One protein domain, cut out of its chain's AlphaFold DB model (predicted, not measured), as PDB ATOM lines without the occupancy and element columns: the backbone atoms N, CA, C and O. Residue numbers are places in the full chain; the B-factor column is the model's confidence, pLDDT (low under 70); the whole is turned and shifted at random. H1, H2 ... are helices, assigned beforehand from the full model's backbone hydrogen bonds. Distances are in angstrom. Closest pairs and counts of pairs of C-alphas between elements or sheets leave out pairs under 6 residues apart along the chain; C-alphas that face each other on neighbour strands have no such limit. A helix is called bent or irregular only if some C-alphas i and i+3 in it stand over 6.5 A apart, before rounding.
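What this domain is: This is residues 152 to 193 of the 226 residues of an uncharacterized protein of Paenibacillus rhizosphaerae (UniProt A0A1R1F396). A 12-residue helix, H4, lies between H1, which crosses it steeply on one side, and the closing stretch, residues 185 to 193, which folds back along it on the side away from H1; the longest span of this small helical domain runs across H4, from Thr 152 at the start of H1 to Phe 193. The short helices H2 and H3, one after the other, lie along a third side of H4, with a gap between. The printed part has 42 residues, with four named helices in the order H1, H2, H3, H4 and no named strand; the class is all helix. It is compact, with a radius of gyration of the C-alphas of 9.2 A, and rounded, spanning 25 by 20 by 18 A.

How they stand to each other: H4, residues 173 to 184, touches H1, residues 152 to 158, with its residues 176 to 181 alone; the closest C-alphas, of Val 154 and Ile 180, are 6.5 A apart. The two run opposite ways at a steep tilt of 61 degrees. H3, residues 166 to 170, is close to H4 but not clearly touching, the closest C-alphas being those of Leu 168 and Gln 176, 6.9 A apart. H2, residues 161 to 164, is also close to H4 but not clearly touching, with the C-alphas of Phe 161 and Ile 180 closest at 7.9 A. H2 and H3 only just touch, and only at the corner, with 3 pairs of C-alphas within 8 A; the closest, of His 162 and Leu 168, are 6.4 A apart. H1 and H2 meet only through their link, and H1 and H3 are apart. Every O i to N i+4 pair is within hydrogen-bond range in H1; H4 has 6 of 8, H3 has 0 of 1 with 1 of 2 O i to N i+3 pairs within range, and H2 is too short for an i+4 pair.

Where its parts are: H4 runs 17.3 A from C-alpha 173 at (266.894, 233.160, 360.782) to C-alpha 184 at (283.706, 229.561, 362.185). H1 begins at C-alpha 152, (281.196, 241.987, 365.030), and is 9.6 A long; H2 is 5.0 A and H3 8.7 A. H3 and H4 are irregular, but only just: C-alphas 166 and 169 are 6.7 A apart, and C-alphas 174 and 177 are 6.51 A apart.

The domain as a whole: The C-alphas farthest apart are those of Thr 152 and Phe 193, at 25.1 A. The printed part has no cut, and the links H1 to H2, H2 to H3 and H3 to H4 are tight. The mean pLDDT of the printed part is 81.6, and one residue, Thr 152, is under 70.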
ATOM      1  N   THR A 152     281.621 241.786 366.426       69.31
ATOM      2  CA  THR A 152     281.196 241.987 365.030       69.31
ATOM      3  C   THR A 152     281.417 240.791 364.117       69.31
ATOM      4  O   THR A 152     280.712 240.691 363.130       69.31
ATOM      5  N   THR A 153     282.279 239.822 364.438       70.38
ATOM      6  CA  THR A 153     282.608 238.752 363.474       70.38
ATOM      7  C   THR A 153     281.393 237.927 363.030       70.38
ATOM      8  O   THR A 153     281.220 237.683 361.841       70.38
ATOM      9  N   VAL A 154     280.517 237.520 363.955       71.31
ATOM     10  CA  VAL A 154     279.303 236.752 363.609       71.31
ATOM     11  C   VAL A 154     278.260 237.640 362.922       71.31
ATOM     12  O   VAL A 154     277.638 237.209 361.954       71.31
ATOM     13  N   GLU A 155     278.095 238.886 363.371       72.75
ATOM     14  CA  GLU A 155     277.132 239.837 362.793       72.75
ATOM     15  C   GLU A 155     277.548 240.329 361.392       72.75
ATOM     16  O   GLU A 155     276.709 240.445 360.502       72.75
ATOM     17  N   ASP A 156     278.840 240.538 361.141       75.19
ATOM     18  CA  ASP A 156     279.382 240.917 359.831       75.19
ATOM     19  C   ASP A 156     279.228 239.780 358.814       75.19
ATOM     20  O   ASP A 156     278.941 240.014 357.634       75.19
ATOM     21  N   LEU A 157     279.393 238.534 359.267       76.50
ATOM     22  CA  LEU A 157     279.189 237.340 358.447       76.50
ATOM     23  C   LEU A 157     277.712 237.040 358.219       76.50
ATOM     24  O   LEU A 157     277.355 236.540 357.153       76.50
ATOM     25  N   LYS A 158     276.839 237.412 359.158       75.06
ATOM     26  CA  LYS A 158     275.386 237.293 359.009       75.06
ATOM     27  C   LYS A 158     274.891 238.048 357.784       75.06
ATOM     28  O   LYS A 158     274.108 237.506 357.024       75.06
ATOM     29  N   TRP A 159     275.399 239.239 357.485       74.25
ATOM     30  CA  TRP A 159     274.998 239.954 356.262       74.25
ATOM     31  C   TRP A 159     275.589 239.369 354.967       74.25
ATOM     32  O   TRP A 159     275.180 239.749 353.869       74.25
ATOM     33  N   LYS A 160     276.522 238.415 355.075       79.62
ATOM     34  CA  LYS A 160     277.219 237.758 353.959       79.62
ATOM     35  C   LYS A 160     276.990 236.244 353.918       79.62
ATOM     36  O   LYS A 160     277.708 235.557 353.200       79.62
ATOM     37  N   PHE A 161     275.987 235.721 354.632       78.50
ATOM     38  CA  PHE A 161     275.769 234.274 354.775       78.50
ATOM     39  C   PHE A 161     275.650 233.554 353.421       78.50
ATOM     40  O   PHE A 161     276.150 232.450 353.258       78.50
ATOM     41  N   HIS A 162     275.065 234.210 352.415       72.62
ATOM     42  CA  HIS A 162     274.898 233.661 351.067       72.62
ATOM     43  C   HIS A 162     276.229 233.381 350.346       72.62
ATOM     44  O   HIS A 162     276.255 232.595 349.404       72.62
ATOM     45  N   LEU A 163     277.325 234.019 350.776       80.19
ATOM     46  CA  LEU A 163     278.683 233.750 350.291       80.19
ATOM     47  C   LEU A 163     279.367 232.608 351.059       80.19
ATOM     48  O   LEU A 163     280.370 232.089 350.581       80.19
ATOM     49  N   ILE A 164     278.855 232.250 352.241       82.88
ATOM     50  CA  ILE A 164     279.380 231.179 353.099       82.88
ATOM     51  C   ILE A 164     278.821 229.834 352.640       82.88
ATOM     52  O   ILE A 164     279.581 228.916 352.347       82.88
ATOM     53  N   ASP A 165     277.494 229.736 352.537       81.69
ATOM     54  CA  ASP A 165     276.802 228.591 351.946       81.69
ATOM     55  C   ASP A 165     275.476 229.074 351.324       81.69
ATOM     56  O   ASP A 165     274.628 229.620 352.039       81.69
ATOM     57  N   PRO A 166     275.257 228.897 350.008       81.94
ATOM     58  CA  PRO A 166     274.029 229.326 349.339       81.94
ATOM     59  C   PRO A 166     272.744 228.740 349.946       81.94
ATOM     60  O   PRO A 166     271.686 229.365 349.848       81.94
ATOM     61  N   ARG A 167     272.826 227.576 350.607       84.56
ATOM     62  CA  ARG A 167     271.692 226.879 351.239       84.56
ATOM     63  C   ARG A 167     271.221 227.553 352.531       84.56
ATOM     64  O   ARG A 167     270.135 227.258 353.016       84.56
ATOM     65  N   LEU A 168     271.985 228.491 353.099       80.81
ATOM     66  CA  LEU A 168     271.630 229.181 354.352       80.81
ATOM     67  C   LEU A 168     270.326 229.982 354.282       80.81
ATOM     68  O   LEU A 168     269.695 230.212 355.315       80.81
ATOM     69  N   GLY A 169     269.888 230.363 353.077       77.94
ATOM     70  CA  GLY A 169     268.568 230.961 352.863       77.94
ATOM     71  C   GLY A 169     267.399 230.017 353.188       77.94
ATOM     72  O   GLY A 169     266.278 230.483 353.367       77.94
ATOM     73  N   GLU A 170     267.654 228.709 353.290       82.88
ATOM     74  CA  GLU A 170     266.658 227.666 353.576       82.88
ATOM     75  C   GLU A 170     266.544 227.319 355.074       82.88
ATOM     76  O   GLU A 170     265.629 226.584 355.475       82.88
ATOM     77  N   ILE A 171     267.460 227.849 355.893       84.19
ATOM     78  CA  ILE A 171     267.503 227.690 357.352       84.19
ATOM     79  C   ILE A 171     266.789 228.886 358.014       84.19
ATOM     80  O   ILE A 171     267.007 230.029 357.597       84.19
ATOM     81  N   PRO A 172     265.970 228.680 359.067       84.25
ATOM     82  CA  PRO A 172     265.342 229.772 359.806       84.25
ATOM     83  C   PRO A 172     266.350 230.780 360.372       84.25
ATOM     84  O   PRO A 172     267.398 230.411 360.897       84.25
ATOM     85  N   SER A 173     265.997 232.069 360.361       78.44
ATOM     86  CA  SER A 173     266.894 233.160 360.782       78.44
ATOM     87  C   SER A 173     267.435 233.036 362.212       78.44
ATOM     88  O   SER A 173     268.504 233.567 362.501       78.44
ATOM     89  N   TYR A 174     266.734 232.329 363.104       79.75
ATOM     90  CA  TYR A 174     267.194 232.082 364.475       79.75
ATOM     91  C   TYR A 174     268.270 230.977 364.570       79.75
ATOM     92  O   TYR A 174     268.996 230.926 365.560       79.75
ATOM     93  N   GLU A 175     268.412 230.115 363.556       84.31
ATOM     94  CA  GLU A 175     269.434 229.051 363.500       84.31
ATOM     95  C   GLU A 175     270.681 229.477 362.713       84.31
ATOM     96  O   GLU A 175     271.767 228.953 362.958       84.31
ATOM     97  N   GLN A 176     270.553 230.472 361.827       84.50
ATOM     98  CA  GLN A 176     271.649 231.006 361.004       84.50
ATOM     99  C   GLN A 176     272.832 231.523 361.842       84.50
ATOM    100  O   GLN A 176     273.987 231.317 361.479       84.50
ATOM    101  N   GLU A 177     272.577 232.162 362.989       83.25
ATOM    102  CA  GLU A 177     273.651 232.647 363.870       83.25
ATOM    103  C   GLU A 177     274.455 231.490 364.482       83.25
ATOM    104  O   GLU A 177     275.679 231.555 364.589       83.25
ATOM    105  N   ASN A 178     273.768 230.410 364.862       86.12
ATOM    106  CA  ASN A 178     274.408 229.221 365.407       86.12
ATOM    107  C   ASN A 178     275.213 228.500 364.317       86.12
ATOM    108  O   ASN A 178     276.375 228.172 364.541       86.12
ATOM    109  N   PHE A 179     274.644 228.363 363.114       88.06
ATOM    110  CA  PHE A 179     275.361 227.866 361.940       88.06
ATOM    111  C   PHE A 179     276.686 228.611 361.727       88.06
ATOM    112  O   PHE A 179     277.729 227.973 361.631       88.06
ATOM    113  N   ILE A 180     276.672 229.952 361.712       86.25
ATOM    114  CA  ILE A 180     277.883 230.763 361.489       86.25
ATOM    115  C   ILE A 180     278.923 230.519 362.589       86.25
ATOM    116  O   ILE A 180     280.111 230.433 362.288       86.25
ATOM    117  N   LYS A 181     278.504 230.374 363.854       84.81
ATOM    118  CA  LYS A 181     279.418 230.074 364.973       84.81
ATOM    119  C   LYS A 181     280.119 228.724 364.805       84.81
ATOM    120  O   LYS A 181     281.318 228.636 365.041       84.81
ATOM    121  N   ILE A 182     279.384 227.701 364.383       87.00
ATOM    122  CA  ILE A 182     279.893 226.333 364.184       87.00
ATOM    123  C   ILE A 182     280.767 226.257 362.934       87.00
ATOM    124  O   ILE A 182     281.858 225.692 362.979       87.00
ATOM    125  N   TRP A 183     280.354 226.927 361.857       87.44
ATOM    126  CA  TRP A 183     281.163 227.089 360.653       87.44
ATOM    127  C   TRP A 183     282.503 227.780 360.957       87.44
ATOM    128  O   TRP A 183     283.555 227.297 360.547       87.44
ATOM    129  N   LEU A 184     282.490 228.870 361.738       85.38
ATOM    130  CA  LEU A 184     283.706 229.561 362.185       85.38
ATOM    131  C   LEU A 184     284.614 228.683 363.056       85.38
ATOM    132  O   LEU A 184     285.829 228.865 363.038       85.38
ATOM    133  N   ALA A 185     284.039 227.747 363.812       86.38
ATOM    134  CA  ALA A 185     284.783 226.775 364.609       86.38
ATOM    135  C   ALA A 185     285.386 225.634 363.762       86.38
ATOM    136  O   ALA A 185     286.133 224.814 364.296       86.38
ATOM    137  N   GLY A 186     285.094 225.580 362.454       84.69
ATOM    138  CA  GLY A 186     285.524 224.501 361.561       84.69
ATOM    139  C   GLY A 186     284.810 223.174 361.829       84.69
ATOM    140  O   GLY A 186     285.310 222.116 361.450       84.69
ATOM    141  N   GLU A 187     283.672 223.223 362.518       89.56
ATOM    142  CA  GLU A 187     282.852 222.060 362.829       89.56
ATOM    143  C   GLU A 187     281.916 221.708 361.662       89.56
ATOM    144  O   GLU A 187     281.634 222.533 360.793       89.56
ATOM    145  N   ASP A 188     281.411 220.472 361.653       86.25
ATOM    146  CA  ASP A 188     280.464 220.008 360.637       86.25
ATOM    147  C   ASP A 188     279.122 220.755 360.725       86.25
ATOM    148  O   ASP A 188     278.441 220.773 361.759       86.25
ATOM    149  N   THR A 189     278.739 221.359 359.603       88.38
ATOM    150  CA  THR A 189     277.535 222.171 359.453       88.38
ATOM    151  C   THR A 189     276.405 221.472 358.699       88.38
ATOM    152  O   THR A 189     275.308 222.031 358.624       88.38
ATOM    153  N   GLU A 190     276.607 220.265 358.163       87.50
ATOM    154  CA  GLU A 190     275.591 219.582 357.340       87.50
ATOM    155  C   GLU A 190     274.312 219.256 358.124       87.50
ATOM    156  O   GLU A 190     273.214 219.270 357.568       87.50
ATOM    157  N   ARG A 191     274.409 219.126 359.454       85.44
ATOM    158  CA  ARG A 191     273.256 218.930 360.353       85.44
ATOM    159  C   ARG A 191     272.163 220.002 360.249       85.44
ATOM    160  O   ARG A 191     271.039 219.752 360.671       85.44
ATOM    161  N   TYR A 192     272.486 221.193 359.742       82.94
ATOM    162  CA  TYR A 192     271.507 222.266 359.535       82.94
ATOM    163  C   TYR A 192     270.736 222.136 358.214       82.94
ATOM    164  O   TYR A 192     269.682 222.750 358.054       82.94
ATOM    165  N   PHE A 193     271.242 221.339 357.273       85.50
ATOM    166  CA  PHE A 193     270.621 221.084 355.971       85.50
ATOM    167  C   PHE A 193     269.973 219.698 355.897       85.50
ATOM    168  O   PHE A 193     269.071 219.480 355.084       85.50
TER     169      PHE A 193